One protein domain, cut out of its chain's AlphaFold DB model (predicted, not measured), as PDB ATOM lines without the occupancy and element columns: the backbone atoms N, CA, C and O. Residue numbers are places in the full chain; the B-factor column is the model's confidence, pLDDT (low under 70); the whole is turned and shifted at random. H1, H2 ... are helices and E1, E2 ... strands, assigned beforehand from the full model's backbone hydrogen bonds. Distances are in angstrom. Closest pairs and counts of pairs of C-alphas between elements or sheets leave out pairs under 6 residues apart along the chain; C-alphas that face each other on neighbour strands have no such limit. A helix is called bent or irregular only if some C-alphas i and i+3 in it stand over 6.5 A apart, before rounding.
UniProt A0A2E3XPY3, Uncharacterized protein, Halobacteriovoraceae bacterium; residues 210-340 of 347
ATOM      1  N   ARG A 210     344.737 326.426 246.086       90.19
ATOM      2  CA  ARG A 210     345.247 327.630 245.425       90.19
ATOM      3  C   ARG A 210     346.397 327.224 244.506       90.19
ATOM      4  O   ARG A 210     347.275 326.457 244.905       90.19
ATOM      5  N   LYS A 211     346.337 327.704 243.266       89.38
ATOM      6  CA  LYS A 211     347.306 327.378 242.218       89.38
ATOM      7  C   LYS A 211     348.497 328.314 242.249       89.38
ATOM      8  O   LYS A 211     349.626 327.852 242.252       89.38
ATOM      9  N   ASP A 212     348.211 329.610 242.306       91.75
ATOM     10  CA  ASP A 212     349.210 330.666 242.237       91.75
ATOM     11  C   ASP A 212     350.192 330.587 243.412       91.75
ATOM     12  O   ASP A 212     349.837 330.187 244.527       91.75
ATOM     13  N   TYR A 213     351.434 331.003 243.169       93.00
ATOM     14  CA  TYR A 213     352.400 331.196 244.239       93.00
ATOM     15  C   TYR A 213     351.968 332.371 245.118       93.00
ATOM     16  O   TYR A 213     351.775 333.481 244.623       93.00
ATOM     17  N   LEU A 214     351.831 332.140 246.425       91.75
ATOM     18  CA  LEU A 214     351.379 333.162 247.369       91.75
ATOM     19  C   LEU A 214     352.569 333.724 248.171       91.75
ATOM     20  O   LEU A 214     353.086 333.053 249.072       91.75
ATOM     21  N   PRO A 215     353.054 334.940 247.851       91.94
ATOM     22  CA  PRO A 215     354.098 335.592 248.626       91.94
ATOM     23  C   PRO A 215     353.532 336.138 249.945       91.94
ATOM     24  O   PRO A 215     352.491 336.792 249.990       91.94
ATOM     25  N   GLY A 216     354.257 335.927 251.041       90.50
ATOM     26  CA  GLY A 216     353.815 336.358 252.362       90.50
ATOM     27  C   GLY A 216     354.684 335.857 253.516       90.50
ATOM     28  O   GLY A 216     355.583 335.026 253.331       90.50
ATOM     29  N   PRO A 217     354.447 336.371 254.734       90.62
ATOM     30  CA  PRO A 217     354.915 335.752 255.963       90.62
ATOM     31  C   PRO A 217     354.044 334.533 256.309       90.62
ATOM     32  O   PRO A 217     352.818 334.603 256.307       90.62
ATOM     33  N   TYR A 218     354.693 333.430 256.674       91.88
ATOM     34  CA  TYR A 218     354.053 332.192 257.106       91.88
ATOM     35  C   TYR A 218     354.500 331.808 258.524       91.88
ATOM     36  O   TYR A 218     355.685 331.857 258.877       91.88
ATOM     37  N   PHE A 219     353.530 331.399 259.340       89.56
ATOM     38  CA  PHE A 219     353.659 331.166 260.777       89.56
ATOM     39  C   PHE A 219     353.625 329.680 261.157       89.56
ATOM     40  O   PHE A 219     353.074 328.839 260.443       89.56
ATOM     41  N   SER A 220     354.160 329.345 262.339       88.25
ATOM     42  CA  SER A 220     354.179 327.960 262.854       88.25
ATOM     43  C   SER A 220     352.808 327.392 263.245       88.25
ATOM     44  O   SER A 220     352.660 326.174 263.368       88.25
ATOM     45  N   ALA A 221     351.827 328.260 263.504       83.31
ATOM     46  CA  ALA A 221     350.464 327.907 263.888       83.31
ATOM     47  C   ALA A 221     349.510 329.078 263.608       83.31
ATOM     48  O   ALA A 221     349.887 330.240 263.776       83.31
ATOM     49  N   TYR A 222     348.258 328.770 263.270       75.81
ATOM     50  CA  TYR A 222     347.233 329.773 263.000       75.81
ATOM     51  C   TYR A 222     347.011 330.704 264.202       75.81
ATOM     52  O   TYR A 222     346.801 330.240 265.328       75.81
ATOM     53  N   GLY A 223     347.050 332.016 263.952       71.88
ATOM     54  CA  GLY A 223     346.909 333.074 264.957       71.88
ATOM     55  C   GLY A 223     348.202 333.458 265.694       71.88
ATOM     56  O   GLY A 223     348.158 334.356 266.534       71.88
ATOM     57  N   ARG A 224     349.352 332.824 265.411       78.94
ATOM     58  CA  ARG A 224     350.652 333.176 266.016       78.94
ATOM     59  C   ARG A 224     351.454 334.134 265.122       78.94
ATOM     60  O   ARG A 224     352.485 333.761 264.564       78.94
ATOM     61  N   LYS A 225     350.974 335.376 265.005       78.94
ATOM     62  CA  LYS A 225     351.567 336.407 264.131       78.94
ATOM     63  C   LYS A 225     352.977 336.869 264.539       78.94
ATOM     64  O   LYS A 225     353.675 337.497 263.756       78.94
ATOM     65  N   ASP A 226     353.421 336.559 265.756       80.19
ATOM     66  CA  ASP A 226     354.763 336.887 266.251       80.19
ATOM     67  C   ASP A 226     355.850 335.898 265.786       80.19
ATOM     68  O   ASP A 226     357.010 336.063 266.147       80.19
ATOM     69  N   ASP A 227     355.502 334.830 265.059       85.06
ATOM     70  CA  ASP A 227     356.376 333.678 264.795       85.06
ATOM     71  C   ASP A 227     356.532 333.369 263.304       85.06
ATOM     72  O   ASP A 227     356.146 332.288 262.850       85.06
ATOM     73  N   VAL A 228     357.067 334.327 262.537       90.62
ATOM     74  CA  VAL A 228     357.406 334.118 261.118       90.62
ATOM     75  C   VAL A 228     358.510 333.064 261.029       90.62
ATOM     76  O   VAL A 228     359.601 333.247 261.562       90.62
ATOM     77  N   VAL A 229     358.220 331.951 260.360       93.12
ATOM     78  CA  VAL A 229     359.127 330.791 260.215       93.12
ATOM     79  C   VAL A 229     359.448 330.465 258.763       93.12
ATOM     80  O   VAL A 229     360.365 329.698 258.475       93.12
ATOM     81  N   LEU A 230     358.684 331.051 257.851       95.00
ATOM     82  CA  LEU A 230     358.860 330.971 256.418       95.00
ATOM     83  C   LEU A 230     358.444 332.327 255.844       95.00
ATOM     84  O   LEU A 230     357.416 332.879 256.231       95.00
ATOM     85  N   LYS A 231     359.252 332.876 254.943       95.25
ATOM     86  CA  LYS A 231     358.917 334.060 254.156       95.25
ATOM     87  C   LYS A 231     358.968 333.687 252.683       95.25
ATOM     88  O   LYS A 231     359.982 333.174 252.224       95.25
ATOM     89  N   MET A 232     357.882 333.944 251.970       95.44
ATOM     90  CA  MET A 232     357.717 333.638 250.550       95.44
ATOM     91  C   MET A 232     357.660 334.957 249.780       95.44
ATOM     92  O   MET A 232     357.010 335.902 250.227       95.44
ATOM     93  N   THR A 233     358.402 335.074 248.681       95.75
ATOM     94  CA  THR A 233     358.535 336.323 247.915       95.75
ATOM     95  C   THR A 233     358.740 336.049 246.436       95.75
ATOM     96  O   THR A 233     359.558 335.203 246.090       95.75
ATOM     97  N   THR A 234     358.118 336.855 245.583       94.50
ATOM     98  CA  THR A 234     358.395 336.885 244.143       94.50
ATOM     99  C   THR A 234     359.336 338.049 243.831       94.50
ATOM    100  O   THR A 234     359.032 339.204 244.135       94.50
ATOM    101  N   GLN A 235     360.494 337.765 243.236       89.12
ATOM    102  CA  GLN A 235     361.461 338.768 242.780       89.12
ATOM    103  C   GLN A 235     361.520 338.766 241.250       89.12
ATOM    104  O   GLN A 235     362.130 337.899 240.626       89.12
ATOM    105  N   GLY A 236     360.860 339.744 240.625       88.06
ATOM    106  CA  GLY A 236     360.707 339.780 239.171       88.06
ATOM    107  C   GLY A 236     359.823 338.628 238.689       88.06
ATOM    108  O   GLY A 236     358.612 338.688 238.853       88.06
ATOM    109  N   THR A 237     360.431 337.594 238.106       88.00
ATOM    110  CA  THR A 237     359.752 336.369 237.636       88.00
ATOM    111  C   THR A 237     360.208 335.113 238.390       88.00
ATOM    112  O   THR A 237     360.074 334.010 237.868       88.00
ATOM    113  N   GLN A 238     360.850 335.273 239.550       94.25
ATOM    114  CA  GLN A 238     361.449 334.183 240.316       94.25
ATOM    115  C   GLN A 238     360.860 334.142 241.724       94.25
ATOM    116  O   GLN A 238     361.015 335.089 242.497       94.25
ATOM    117  N   ASP A 239     360.211 333.031 242.052       97.31
ATOM    118  CA  ASP A 239     359.660 332.780 243.377       97.31
ATOM    119  C   ASP A 239     360.730 332.220 244.315       97.31
ATOM    120  O   ASP A 239     361.577 331.411 243.924       97.31
ATOM    121  N   GLN A 240     360.721 332.681 245.564       97.62
ATOM    122  CA  GLN A 240     361.763 332.404 246.547       97.62
ATOM    123  C   GLN A 240     361.190 332.233 247.948       97.62
ATOM    124  O   GLN A 240     360.346 333.007 248.395       97.62
ATOM    125  N   ALA A 241     361.705 331.243 248.668       97.75
ATOM    126  CA  ALA A 241     361.292 330.904 250.018       97.75
ATOM    127  C   ALA A 241     362.485 330.893 250.982       97.75
ATOM    128  O   ALA A 241     363.422 330.114 250.815       97.75
ATOM    129  N   SER A 242     362.410 331.708 252.031       97.25
ATOM    130  CA  SER A 242     363.383 331.752 253.124       97.25
ATOM    131  C   SER A 242     362.788 331.109 254.374       97.25
ATOM    132  O   SER A 242     361.856 331.651 254.973       97.25
ATOM    133  N   PHE A 243     363.333 329.971 254.800       96.38
ATOM    134  CA  PHE A 243     363.028 329.383 256.105       96.38
ATOM    135  C   PHE A 243     363.824 330.096 257.202       96.38
ATOM    136  O   PHE A 243     365.025 330.334 257.055       96.38
ATOM    137  N   ILE A 244     363.151 330.429 258.305       93.25
ATOM    138  CA  ILE A 244     363.676 331.284 259.373       93.25
ATOM    139  C   ILE A 244     363.661 330.519 260.703       93.25
ATOM    140  O   ILE A 244     362.612 330.268 261.300       93.25
ATOM    141  N   ASP A 245     364.855 330.199 261.198       86.12
ATOM    142  CA  ASP A 245     365.076 329.721 262.565       86.12
ATOM    143  C   ASP A 245     365.304 330.936 263.477       86.12
ATOM    144  O   ASP A 245     366.426 331.424 263.608       86.12
ATOM    145  N   ASP A 246     364.212 331.476 264.032       77.69
ATOM    146  CA  ASP A 246     364.213 332.644 264.927       77.69
ATOM    147  C   ASP A 246     365.172 332.428 266.125       77.69
ATOM    148  O   ASP A 246     364.887 331.595 266.998       77.69
ATOM    149  N   PRO A 247     366.288 333.184 266.217       68.88
ATOM    150  CA  PRO A 247     367.295 332.986 267.252       68.88
ATOM    151  C   PRO A 247     366.828 333.435 268.644       68.88
ATOM    152  O   PRO A 247     367.290 332.878 269.645       68.88
ATOM    153  N   GLU A 248     365.902 334.392 268.753       74.31
ATOM    154  CA  GLU A 248     365.340 334.806 270.044       74.31
ATOM    155  C   GLU A 248     364.434 333.705 270.600       74.31
ATOM    156  O   GLU A 248     364.483 333.377 271.789       74.31
ATOM    157  N   LYS A 249     363.656 333.040 269.741       71.31
ATOM    158  CA  LYS A 249     362.837 331.887 270.147       71.31
ATOM    159  C   LYS A 249     363.643 330.616 270.347       71.31
ATOM    160  O   LYS A 249     363.328 329.859 271.267       71.31
ATOM    161  N   ALA A 250     364.702 330.401 269.571       65.69
ATOM    162  CA  ALA A 250     365.631 329.294 269.775       65.69
ATOM    163  C   ALA A 250     366.400 329.396 271.108       65.69
ATOM    164  O   ALA A 250     366.747 328.370 271.690       65.69
ATOM    165  N   THR A 251     366.638 330.612 271.620       68.62
ATOM    166  CA  THR A 251     367.331 330.843 272.902       68.62
ATOM    167  C   THR A 251     366.380 330.953 274.099       68.62
ATOM    168  O   THR A 251     366.695 330.442 275.173       68.62
ATOM    169  N   SER A 252     365.200 331.560 273.935       80.62
ATOM    170  CA  SER A 252     364.220 331.749 275.021       80.62
ATOM    171  C   SER A 252     363.326 330.532 275.302       80.62
ATOM    172  O   SER A 252     362.590 330.524 276.295       80.62
ATOM    173  N   MET A 253     363.363 329.482 274.470       85.12
ATOM    174  CA  MET A 253     362.547 328.282 274.672       85.12
ATOM    175  C   MET A 253     363.297 326.967 274.463       85.12
ATOM    176  O   MET A 253     364.189 326.845 273.635       85.12
ATOM    177  N   SER A 254     362.877 325.926 275.188       88.00
ATOM    178  CA  SER A 254     363.446 324.588 275.018       88.00
ATOM    179  C   SER A 254     363.058 323.966 273.676       88.00
ATOM    180  O   SER A 254     361.928 324.125 273.204       88.00
ATOM    181  N   GLU A 255     363.954 323.153 273.109       89.69
ATOM    182  CA  GLU A 255     363.729 322.439 271.846       89.69
ATOM    183  C   GLU A 255     362.380 321.700 271.819       89.69
ATOM    184  O   GLU A 255     361.642 321.755 270.836       89.69
ATOM    185  N   ARG A 256     362.016 321.047 272.930       89.81
ATOM    186  CA  ARG A 256     360.734 320.346 273.075       89.81
ATOM    187  C   ARG A 256     359.534 321.287 272.930       89.81
ATOM    188  O   ARG A 256     358.533 320.881 272.343       89.81
ATOM    189  N   LYS A 257     359.613 322.514 273.461       88.06
ATOM    190  CA  LYS A 257     358.555 323.527 273.332       88.06
ATOM    191  C   LYS A 257     358.470 324.027 271.887       88.06
ATOM    192  O   LYS A 257     357.367 324.039 271.351       88.06
ATOM    193  N   ARG A 258     359.610 324.301 271.234       87.31
ATOM    194  CA  ARG A 258     359.664 324.709 269.816       87.31
ATOM    195  C   ARG A 258     359.086 323.634 268.896       87.31
ATOM    196  O   ARG A 258     358.158 323.908 268.150       87.31
ATOM    197  N   ARG A 259     359.519 322.375 269.027       90.62
ATOM    198  CA  ARG A 259     358.948 321.230 268.284       90.62
ATOM    199  C   ARG A 259     357.449 321.050 268.507       90.62
ATOM    200  O   ARG A 259     356.740 320.648 267.593       90.62
ATOM    201  N   ALA A 260     356.956 321.363 269.704       88.50
ATOM    202  CA  ALA A 260     355.536 321.309 270.019       88.50
ATOM    203  C   ALA A 260     354.721 322.495 269.464       88.50
ATOM    204  O   ALA A 260     353.508 322.504 269.667       88.50
ATOM    205  N   MET A 261     355.314 323.471 268.770       85.19
ATOM    206  CA  MET A 261     354.569 324.578 268.152       85.19
ATOM    207  C   MET A 261     353.965 324.229 266.790       85.19
ATOM    208  O   MET A 261     352.918 324.784 266.473       85.19
ATOM    209  N   PHE A 262     354.567 323.289 266.058       89.62
ATOM    210  CA  PHE A 262     354.253 322.959 264.664       89.62
ATOM    211  C   PHE A 262     353.379 321.703 264.533       89.62
ATOM    212  O   PHE A 262     353.271 320.901 265.469       89.62
ATOM    213  N   THR A 263     352.814 321.508 263.340       88.94
ATOM    214  CA  THR A 263     352.197 320.255 262.870       88.94
ATOM    215  C   THR A 263     353.196 319.102 262.930       88.94
ATOM    216  O   THR A 263     352.945 318.061 263.539       88.94
ATOM    217  N   ASN A 264     354.378 319.328 262.350       93.12
ATOM    218  CA  ASN A 264     355.458 318.360 262.238       93.12
ATOM    219  C   ASN A 264     356.705 318.886 262.969       93.12
ATOM    220  O   ASN A 264     357.206 319.959 262.631       93.12
ATOM    221  N   PRO A 265     357.255 318.146 263.952       92.81
ATOM    222  CA  PRO A 265     358.449 318.550 264.688       92.81
ATOM    223  C   PRO A 265     359.686 318.850 263.833       92.81
ATOM    224  O   PRO A 265     360.604 319.488 264.348       92.81
ATOM    225  N   LYS A 266     359.748 318.378 262.580       93.94
ATOM    226  CA  LYS A 266     360.836 318.655 261.628       93.94
ATOM    227  C   LYS A 266     360.927 320.144 261.269       93.94
ATOM    228  O   LYS A 266     362.031 320.679 261.255       93.94
ATOM    229  N   SER A 267     359.783 320.824 261.128       92.94
ATOM    230  CA  SER A 267     359.655 322.255 260.794       92.94
ATOM    231  C   SER A 267     360.339 323.214 261.776       92.94
ATOM    232  O   SER A 267     360.561 324.373 261.451       92.94
ATOM    233  N   ALA A 268     360.648 322.745 262.987       90.69
ATOM    234  CA  ALA A 268     360.979 323.571 264.144       90.69
ATOM    235  C   ALA A 268     362.266 324.409 264.052       90.69
ATOM    236  O   ALA A 268     362.374 325.392 264.786       90.69
ATOM    237  N   PHE A 269     363.206 323.984 263.203       91.50
ATOM    238  CA  PHE A 269     364.568 324.526 263.061       91.50
ATOM    239  C   PHE A 269     365.024 324.510 261.595       91.50
ATOM    240  O   PHE A 269     366.201 324.291 261.307       91.50
ATOM    241  N   LEU A 270     364.074 324.608 260.661       93.94
ATOM    242  CA  LEU A 270     364.407 324.727 259.246       93.94
ATOM    243  C   LEU A 270     364.911 326.144 258.988       93.94
ATOM    244  O   LEU A 270     364.305 327.108 259.454       93.94
ATOM    245  N   LYS A 271     366.015 326.257 258.252       95.06
ATOM    246  CA  LYS A 271     366.603 327.540 257.873       95.06
ATOM    247  C   LYS A 271     367.301 327.492 256.524       95.06
ATOM    248  O   LYS A 271     367.990 326.517 256.215       95.06
ATOM    249  N   GLY A 272     367.191 328.586 255.789       95.56
ATOM    250  CA  GLY A 272     367.889 328.772 254.528       95.56
ATOM    251  C   GLY A 272     366.978 329.222 253.401       95.56
ATOM    252  O   GLY A 272     365.753 329.177 253.517       95.56
ATOM    253  N   ASP A 273     367.616 329.639 252.318       97.31
ATOM    254  CA  ASP A 273     366.978 330.231 251.150       97.31
ATOM    255  C   ASP A 273     366.856 329.208 250.020       97.31
ATOM    256  O   ASP A 273     367.788 328.440 249.748       97.31
ATOM    257  N   PHE A 274     365.698 329.212 249.365       97.81
ATOM    258  CA  PHE A 274     365.317 328.288 248.306       97.81
ATOM    259  C   PHE A 274     364.702 329.058 247.140       97.81
ATOM    260  O   PHE A 274     363.801 329.870 247.341       97.81
ATOM    261  N   ASP A 275     365.129 328.739 245.925       97.31
ATOM    262  CA  ASP A 275     364.377 329.072 244.720       97.31
ATOM    263  C   ASP A 275     363.184 328.119 244.608       97.31
ATOM    264  O   ASP A 275     363.290 326.932 244.945       97.31
ATOM    265  N   VAL A 276     362.052 328.625 244.131       97.75
ATOM    266  CA  VAL A 276     360.827 327.851 243.940       97.75
ATOM    267  C   VAL A 276     360.514 327.748 242.451       97.75
ATOM    268  O   VAL A 276     360.660 328.709 241.700       97.75
ATOM    269  N   VAL A 277     360.107 326.555 242.018       96.50
ATOM    270  CA  VAL A 277     359.667 326.279 240.645       96.50
ATOM    271  C   VAL A 277     358.352 325.510 240.654       96.50
ATOM    272  O   VAL A 277     358.118 324.689 241.540       96.50
ATOM    273  N   GLU A 278     357.516 325.738 239.647       96.44
ATOM    274  CA  GLU A 278     356.213 325.095 239.478       96.44
ATOM    275  C   GLU A 278     356.251 324.111 238.287       96.44
ATOM    276  O   GLU A 278     355.988 324.492 237.147       96.44
ATOM    277  N   PRO A 279     356.645 322.837 238.487       95.44
ATOM    278  CA  PRO A 279     356.674 321.846 237.405       95.44
ATOM    279  C   PRO A 279     355.292 321.287 237.029       95.44
ATOM    280  O   PRO A 279     355.183 320.614 236.005       95.44
ATOM    281  N   LEU A 280     354.264 321.508 237.853       94.62
ATOM    282  CA  LEU A 280     352.859 321.209 237.569       94.62
ATOM    283  C   LEU A 280     352.005 322.319 238.192       94.62
ATOM    284  O   LEU A 280     352.240 322.663 239.342       94.62
ATOM    285  N   ASP A 281     350.999 322.796 237.462       91.62
ATOM    286  CA  ASP A 281     350.018 323.809 237.891       91.62
ATOM    287  C   ASP A 281     349.491 323.532 239.322       91.62
ATOM    288  O   ASP A 281     348.910 322.474 239.593       91.62
ATOM    289  N   GLY A 282     349.757 324.457 240.247       93.81
ATOM    290  CA  GLY A 282     349.449 324.388 241.677       93.81
ATOM    291  C   GLY A 282     350.372 323.517 242.541       93.81
ATOM    292  O   GLY A 282     350.036 323.267 243.703       93.81
ATOM    293  N   MET A 283     351.498 323.019 242.015       97.81
ATOM    294  CA  MET A 283     352.466 322.180 242.736       97.81
ATOM    295  C   MET A 283     353.905 322.679 242.595       97.81
ATOM    296  O   MET A 283     354.487 322.680 241.511       97.81
ATOM    297  N   PHE A 284     354.531 322.978 243.730       98.19
ATOM    298  CA  PHE A 284     355.824 323.655 243.794       98.19
ATOM    299  C   PHE A 284     356.959 322.728 244.249       98.19
ATOM    300  O   PHE A 284     356.766 321.872 245.112       98.19
ATOM    301  N   LEU A 285     358.167 322.925 243.719       98.12
ATOM    302  CA  LEU A 285     359.409 322.307 244.193       98.12
ATOM    303  C   LEU A 285     360.402 323.372 244.654       98.12
ATOM    304  O   LEU A 285     360.429 324.485 244.137       98.12
ATOM    305  N   PHE A 286     361.233 322.998 245.625       97.69
ATOM    306  CA  PHE A 286     362.129 323.900 246.343       97.69
ATOM    307  C   PHE A 286     363.577 323.488 246.094       97.69
ATOM    308  O   PHE A 286     363.963 322.346 246.354       97.69
ATOM    309  N   LYS A 287     364.390 324.427 245.613       96.06
ATOM    310  CA  LYS A 287     365.791 324.229 245.251       96.06
ATOM    311  C   LYS A 287     366.676 325.083 246.149       96.06
ATOM    312  O   LYS A 287     366.609 326.303 246.111       96.06
ATOM    313  N   SER A 288     367.492 324.433 246.974       95.06
ATOM    314  CA  SER A 288     368.369 325.114 247.931       95.06
ATOM    315  C   SER A 288     369.355 326.055 247.234       95.06
ATOM    316  O   SER A 288     370.130 325.624 246.377       95.06
ATOM    317  N   VAL A 289     369.341 327.319 247.655       94.50
ATOM    318  CA  VAL A 289     370.342 328.345 247.333       94.50
ATOM    319  C   VAL A 289     371.366 328.415 248.464       94.50
ATOM    320  O   VAL A 289     372.572 328.338 248.227       94.50
ATOM    321  N   ALA A 290     370.887 328.514 249.708       89.75
ATOM    322  CA  ALA A 290     371.719 328.622 250.901       89.75
ATOM    323  C   ALA A 290     371.040 327.950 252.105       89.75
ATOM    324  O   ALA A 290     370.297 328.580 252.847       89.75
ATOM    325  N   SER A 291     371.315 326.662 252.323       89.31
ATOM    326  CA  SER A 291     370.751 325.863 253.421       89.31
ATOM    327  C   SER A 291     371.809 324.931 254.009       89.31
ATOM    328  O   SER A 291     372.709 324.473 253.303       89.31
ATOM    329  N   ASP A 292     371.671 324.566 255.289       92.81
ATOM    330  CA  ASP A 292     372.392 323.399 255.802       92.81
ATOM    331  C   ASP A 292     371.820 322.096 255.215       92.81
ATOM    332  O   ASP A 292     370.696 322.055 254.701       92.81
ATOM    333  N   LYS A 293     372.606 321.013 255.280       91.44
ATOM    334  CA  LYS A 293     372.213 319.717 254.713       91.44
ATOM    335  C   LYS A 293     370.899 319.192 255.305       91.44
ATOM    336  O   LYS A 293     370.107 318.600 254.585       91.44
ATOM    337  N   LYS A 294     370.657 319.399 256.601       90.69
ATOM    338  CA  LYS A 294     369.493 318.834 257.289       90.69
ATOM    339  C   LYS A 294     368.205 319.533 256.857       90.69
ATOM    340  O   LYS A 294     367.207 318.856 256.644       90.69
ATOM    341  N   THR A 295     368.234 320.857 256.718       92.69
ATOM    342  CA  THR A 295     367.091 321.602 256.179       92.69
ATOM    343  C   THR A 295     366.879 321.270 254.703       92.69
ATOM    344  O   THR A 295     365.746 321.024 254.306       92.69
ATOM    345  N   ASN A 296     367.951 321.155 253.913       92.88
ATOM    346  CA  ASN A 296     367.867 320.747 252.510       92.88
ATOM    347  C   ASN A 296     367.177 319.380 252.358       92.88
ATOM    348  O   ASN A 296     366.178 319.277 251.651       92.88
ATOM    349  N   ASP A 297     367.665 318.359 253.071       91.81
ATOM    350  CA  ASP A 297     367.120 316.995 253.040       91.81
ATOM    351  C   ASP A 297     365.634 316.954 253.471       91.81
ATOM    352  O   ASP A 297     364.874 316.122 252.981       91.81
ATOM    353  N   GLU A 298     365.197 317.869 254.346       93.50
ATOM    354  CA  GLU A 298     363.797 317.996 254.775       93.50
ATOM    355  C   GLU A 298     362.924 318.890 253.880       93.50
ATOM    356  O   GLU A 298     361.710 318.849 254.049       93.50
ATOM    357  N   VAL A 299     363.471 319.690 252.959       96.19
ATOM    358  CA  VAL A 299     362.688 320.629 252.125       96.19
ATOM    359  C   VAL A 299     362.662 320.208 250.655       96.19
ATOM    360  O   VAL A 299     361.583 320.115 250.074       96.19
ATOM    361  N   THR A 300     363.808 319.890 250.045       95.56
ATOM    362  CA  THR A 300     363.902 319.700 248.580       95.56
ATOM    363  C   THR A 300     363.317 318.376 248.078       95.56
ATOM    364  O   THR A 300     363.249 318.146 246.875       95.56
ATOM    365  N   GLN A 301     362.921 317.477 248.983       94.44
ATOM    366  CA  GLN A 301     362.292 316.185 248.668       94.44
ATOM    367  C   GLN A 301     360.766 316.218 248.855       94.44
ATOM    368  O   GLN A 301     360.134 315.176 249.040       94.44
ATOM    369  N   ARG A 302     360.164 317.413 248.852       97.81
ATOM    370  CA  ARG A 302     358.742 317.620 249.135       97.81
ATOM    371  C   ARG A 302     358.051 318.435 248.050       97.81
ATOM    372  O   ARG A 302     358.659 319.306 247.438       97.81
ATOM    373  N   ILE A 303     356.767 318.149 247.851       98.44
ATOM    374  CA  ILE A 303     355.880 318.916 246.969       98.44
ATOM    375  C   ILE A 303     355.191 319.993 247.809       98.44
ATOM    376  O   ILE A 303     354.552 319.669 248.813       98.44
ATOM    377  N   GLY A 304     355.338 321.254 247.412       98.06
ATOM    378  CA  GLY A 304     354.638 322.400 247.979       98.06
ATOM    379  C   GLY A 304     353.228 322.537 247.415       98.06
ATOM    380  O   GLY A 304     353.073 322.497 246.198       98.06
ATOM    381  N   LEU A 305     352.226 322.725 248.277       97.19
ATOM    382  CA  LEU A 305     350.848 323.078 247.907       97.19
ATOM    383  C   LEU A 305     350.322 324.194 248.815       97.19
ATOM    384  O   LEU A 305     350.546 324.144 250.029       97.19
ATOM    385  N   PHE A 306     349.545 325.113 248.248       94.50
ATOM    386  CA  PHE A 306     348.736 326.094 248.971       94.50
ATOM    387  C   PHE A 306     347.281 325.612 249.028       94.50
ATOM    388  O   PHE A 306     346.672 325.336 247.994       94.50
ATOM    389  N   ILE A 307     346.716 325.443 250.224       90.56
ATOM    390  CA  ILE A 307     345.351 324.927 250.383       90.56
ATOM    391  C   ILE A 307     344.627 325.694 251.482       90.56
ATOM    392  O   ILE A 307     345.083 325.707 252.619       90.56
ATOM    393  N   ASP A 308     343.449 326.224 251.179       86.00
ATOM    394  CA  ASP A 308     342.537 326.769 252.180       86.00
ATOM    395  C   ASP A 308     341.692 325.593 252.658       86.00
ATOM    396  O   ASP A 308     340.777 325.143 251.959       86.00
ATOM    397  N   ILE A 309     342.005 325.006 253.812       81.12
ATOM    398  CA  ILE A 309     341.278 323.807 254.244       81.12
ATOM    399  C   ILE A 309     339.928 324.187 254.866       81.12
ATOM    400  O   ILE A 309     338.957 323.433 254.773       81.12
ATOM    401  N   PHE A 310     339.843 325.360 255.488       73.88
ATOM    402  CA  PHE A 310     338.610 325.919 256.035       73.88
ATOM    403  C   PHE A 310     338.547 327.421 255.745       73.88
ATOM    404  O   PHE A 310     338.623 328.219 256.683       73.88
ATOM    405  N   ASP A 311     338.397 327.784 254.464       69.25
ATOM    406  CA  ASP A 311     338.158 329.175 254.070       69.25
ATOM    407  C   ASP A 311     336.892 329.673 254.774       69.25
ATOM    408  O   ASP A 311     335.784 329.147 254.597       69.25
ATOM    409  N   ALA A 312     337.087 330.675 255.623       58.91
ATOM    410  CA  ALA A 312     336.043 331.315 256.388       58.91
ATOM    411  C   ALA A 312     335.883 332.792 256.023       58.91
ATOM    412  O   ALA A 312     335.217 333.526 256.752       58.91
ATOM    413  N   THR A 313     336.407 333.233 254.879       66.19
ATOM    414  CA  THR A 313     336.286 334.606 254.376       66.19
ATOM    415  C   THR A 313     334.819 335.022 254.303       66.19
ATOM    416  O   THR A 313     334.419 336.013 254.914       66.19
ATOM    417  N   LYS A 314     333.967 334.202 253.676       62.56
ATOM    418  CA  LYS A 314     332.526 334.486 253.520       62.56
ATOM    419  C   LYS A 314     331.731 334.436 254.828       62.56
ATOM    420  O   LYS A 314     330.747 335.157 254.969       62.56
ATOM    421  N   ALA A 315     332.118 333.574 255.769       59.72
ATOM    422  CA  ALA A 315     331.339 333.299 256.980       59.72
ATOM    423  C   ALA A 315     331.819 334.072 258.224       59.72
ATOM    424  O   ALA A 315     331.027 334.336 259.129       59.72
ATOM    425  N   LEU A 316     333.118 334.379 258.298       58.06
ATOM    426  CA  LEU A 316     333.831 334.887 259.477       58.06
ATOM    427  C   LEU A 316     334.847 336.002 259.140       58.06
ATOM    428  O   LEU A 316     335.506 336.483 260.059       58.06
ATOM    429  N   ASN A 317     334.967 336.425 257.871       64.00
ATOM    430  CA  ASN A 317     335.935 337.422 257.387       64.00
ATOM    431  C   ASN A 317     337.389 337.078 257.777       64.00
ATOM    432  O   ASN A 317     338.125 337.908 258.312       64.00
ATOM    433  N   GLN A 318     337.769 335.819 257.556       63.00
ATOM    434  CA  GLN A 318     339.116 335.298 257.783       63.00
ATOM    435  C   GLN A 318     339.516 334.428 256.595       63.00
ATOM    436  O   GLN A 318     339.028 333.301 256.482       63.00
ATOM    437  N   ASP A 319     340.392 334.963 255.747       68.12
ATOM    438  CA  ASP A 319     341.111 334.177 254.746       68.12
ATOM    439  C   ASP A 319     342.319 333.524 255.427       68.12
ATOM    440  O   ASP A 319     342.971 334.146 256.272       68.12
ATOM    441  N   VAL A 320     342.558 332.244 255.151       71.50
ATOM    442  CA  VAL A 320     343.647 331.469 255.760       71.50
ATOM    443  C   VAL A 320     344.082 330.396 254.780       71.50
ATOM    444  O   VAL A 320     343.416 329.367 254.639       71.50
ATOM    445  N   VAL A 321     345.241 330.606 254.164       83.88
ATOM    446  CA  VAL A 321     345.878 329.586 253.340       83.88
ATOM    447  C   VAL A 321     346.864 328.784 254.186       83.88
ATOM    448  O   VAL A 321     347.760 329.327 254.844       83.88
ATOM    449  N   GLU A 322     346.727 327.459 254.160       90.06
ATOM    450  CA  GLU A 322     347.755 326.551 254.647       90.06
ATOM    451  C   GLU A 322     348.755 326.234 253.528       90.06
ATOM    452  O   GLU A 322     348.446 325.507 252.581       90.06
ATOM    453  N   PHE A 323     349.995 326.709 253.668       94.50
ATOM    454  CA  PHE A 323     351.100 326.225 252.843       94.50
ATOM    455  C   PHE A 323     351.643 324.910 253.419       94.50
ATOM    456  O   PHE A 323     351.946 324.807 254.612       94.50
ATOM    457  N   THR A 324     351.783 323.884 252.579       96.19
ATOM    458  CA  THR A 324     352.207 322.540 252.996       96.19
ATOM    459  C   THR A 324     353.337 321.994 252.131       96.19
ATOM    460  O   THR A 324     353.303 322.139 250.917       96.19
ATOM    461  N   LEU A 325     354.315 321.321 252.751       97.69
ATOM    462  CA  LEU A 325     355.383 320.583 252.062       97.69
ATOM    463  C   LEU A 325     355.228 319.084 252.327       97.69
ATOM    464  O   LEU A 325     355.476 318.594 253.432       97.69
ATOM    465  N   ILE A 326     354.833 318.337 251.307       96.94
ATOM    466  CA  ILE A 326     354.380 316.948 251.421       96.94
ATOM    467  C   ILE A 326     355.504 316.004 251.024       96.94
ATOM    468  O   ILE A 326     356.049 316.139 249.931       96.94
ATOM    469  N   ASN A 327     355.831 315.029 251.875       96.50
ATOM    470  CA  ASN A 327     356.682 313.916 251.470       96.50
ATOM    471  C   ASN A 327     355.854 312.967 250.573       96.50
ATOM    472  O   ASN A 327     354.902 312.361 251.071       96.50
ATOM    473  N   PRO A 328     356.178 312.806 249.275       94.38
ATOM    474  CA  PRO A 328     355.427 311.915 248.389       94.38
ATOM    475  C   PRO A 328     355.528 310.432 248.792       94.38
ATOM    476  O   PRO A 328     354.673 309.632 248.410       94.38
ATOM    477  N   GLU A 329     356.542 310.040 249.572       92.88
ATOM    478  CA  GLU A 329     356.726 308.653 250.013       92.88
ATOM    479  C   GLU A 329     355.976 308.310 251.313       92.88
ATOM    480  O   GLU A 329     355.588 307.151 251.501       92.88
ATOM    481  N   ASP A 330     355.725 309.292 252.186       94.31
ATOM    482  CA  ASP A 330     354.941 309.123 253.417       94.31
ATOM    483  C   ASP A 330     353.897 310.242 253.592       94.31
ATOM    484  O   ASP A 330     354.213 311.318 254.103       94.31
ATOM    485  N   PRO A 331     352.619 309.971 253.263       92.25
ATOM    486  CA  PRO A 331     351.524 310.912 253.459       92.25
ATOM    487  C   PRO A 331     351.300 311.401 254.898       92.25
ATOM    488  O   PRO A 331     350.602 312.398 255.060       92.25
ATOM    489  N   GLU A 332     351.798 310.713 255.940       93.75
ATOM    490  CA  GLU A 332     351.731 311.198 257.336       93.75
ATOM    491  C   GLU A 332     352.906 312.157 257.684       93.75
ATOM    492  O   GLU A 332     352.821 312.865 258.688       93.75
ATOM    493  N   ASP A 333     353.957 312.260 256.852       95.31
ATOM    494  CA  ASP A 333     355.094 313.190 257.006       95.31
ATOM    495  C   ASP A 333     354.972 314.389 256.051       95.31
ATOM    496  O   ASP A 333     355.583 314.435 254.986       95.31
ATOM    497  N   PHE A 334     354.232 315.416 256.451       95.81
ATOM    498  CA  PHE A 334     354.186 316.709 255.756       95.81
ATOM    499  C   PHE A 334     354.536 317.843 256.724       95.81
ATOM    500  O   PHE A 334     354.347 317.717 257.934       95.81
ATOM    501  N   LEU A 335     355.077 318.941 256.206       95.56
ATOM    502  CA  LEU A 335     355.250 320.202 256.927       95.56
ATOM    503  C   LEU A 335     354.047 321.096 256.598       95.56
ATOM    504  O   LEU A 335     353.464 320.959 255.523       95.56
ATOM    505  N   MET A 336     353.651 321.981 257.508       94.25
ATOM    506  CA  MET A 336     352.486 322.851 257.329       94.25
ATOM    507  C   MET A 336     352.704 324.166 258.073       94.25
ATOM    508  O   MET A 336     353.177 324.167 259.213       94.25
ATOM    509  N   TYR A 337     352.358 325.254 257.396       92.69
ATOM    510  CA  TYR A 337     352.540 326.638 257.806       92.69
ATOM    511  C   TYR A 337     351.273 327.422 257.470       92.69
ATOM    512  O   TYR A 337     350.513 327.026 256.589       92.69
ATOM    513  N   TYR A 338     351.045 328.519 258.183       88.56
ATOM    514  CA  TYR A 338     349.795 329.277 258.124       88.56
ATOM    515  C   TYR A 338     350.087 330.704 257.686       88.56
ATOM    516  O   TYR A 338     350.938 331.344 258.302       88.56
ATOM    517  N   GLU A 339     349.415 331.187 256.647       85.19
ATOM    518  CA  GLU A 339     349.544 332.577 256.204       85.19
ATOM    519  C   GLU A 339     349.045 333.565 257.275       85.19
ATOM    520  O   GLU A 339     348.307 333.200 258.202       85.19
ATOM    521  N   ASP A 340     349.437 334.833 257.152       72.62
ATOM    522  CA  ASP A 340     348.764 335.908 257.870       72.62
ATOM    523  C   ASP A 340     347.361 336.164 257.288       72.62
ATOM    524  O   ASP A 340     347.254 336.478 256.105       72.62
TER     525      ASP A 340
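AT A GLANCE: This is residues 210 to 340 of the 347 residues of an uncharacterized protein of Halobacteriovoraceae bacterium (UniProt A0A2E3XPY3). One long antiparallel sheet of eight strands curls round into a nearly closed barrel, its two edge strands E5 and E6 coming together near their first residues. Two short helices, H3 and H4, sit in the opening between the barrel's two halves, H1 and H2 lie farther out beyond H3, and H5 is at the far tip of the arm between E6 and E7. The sheet's order is E5 E4 E3 E2 E1 E8 E7 E6; along the chain the 131 printed residues give E1 E2 E3 H1 H2 H3 E4 E5 H4 E6 H5 E7 E8, five named helices and eight named strands, of mixed class. The whole is compact, with a radius of gyration of the C-alphas of 14.3 A and spans of 38 by 35 by 32 A.

HOW THE PARTS SIT: Start with E1, residues 216 to 219, E2, residues 228 to 235, and E3, residues 238 to 243: they form a meander, each strand the antiparallel neighbour of the one before, in two hairpins. Look at N 218 and O 230, 2.8 A apart, and at N 240 and O 233, 2.8 A. E4, residues 272 to 280, is the antiparallel neighbour of E3, with N 274 and O 241 at 2.8 A, and forms a hairpin with E5, residues 283 to 291, with N 285 and O 277 at 2.8 A. On the other side of E1 find E8, residues 334 to 339, with N 219 and O 338 at 2.8 A. E8 forms a hairpin with E7, residues 322 to 326, with N 337 and O 323 at 2.8 A, and E7 is the antiparallel neighbour of E6, residues 303 to 311, with N 324 and O 305 at 2.8 A. This is a folded sheet, one sheet bent back on itself: E5 E4 E3 E2 face E8 E7 E6, with E1 as the hinge. The closest C-alphas of E5 and E6, those of Phe 284 and Gly 304, are 4.5 A apart. H4, residues 293 to 299, is on the sheet at a height of 6.9 A, on the same face as H3, residues 265 to 269, at 8.3 A. H3 is irregular, with C-alphas 266 and 269 7.1 A apart, and touches H2, residues 255 to 259, only at the corner, where the closest C-alphas, of Arg 259 and Pro 265, are 4.5 A apart. H1, residues 247 to 252, is close to H2 but not clearly touching, the closest C-alphas, of Ala 250 and Arg 258, being 7.5 A apart. H5, residues 313 to 316, touches no helix and, like H1 and H2, is not on the sheet. Every O i to N i+4 pair is within hydrogen-bond range in H1, H2 and H4; in H3 0 of 1 is, with 0 of 2 O i to N i+3 pairs, and H5 is too short for an O i to N i+4 pair.

IN THESE COORDINATES: Find C-alpha 216 at (353.815, 336.358, 252.362), where E1 begins. E4 runs 23.9 A from first to last C-alpha, E6 21.7 A, E5 21.5 A with a bend of 56 degrees at residue 288, and E2 19.3 A. E8 ends at C-alpha 339, (349.544, 332.577, 256.204).

THE WHOLE: The two C-alphas farthest apart, of Lys 293 and Ala 315, are 43.1 A apart. The printed part has no cut and no long link. The mean pLDDT of the printed part is 88.6; look for values under 70 at residue 247, residues 250 to 251 and residues 311 to 319.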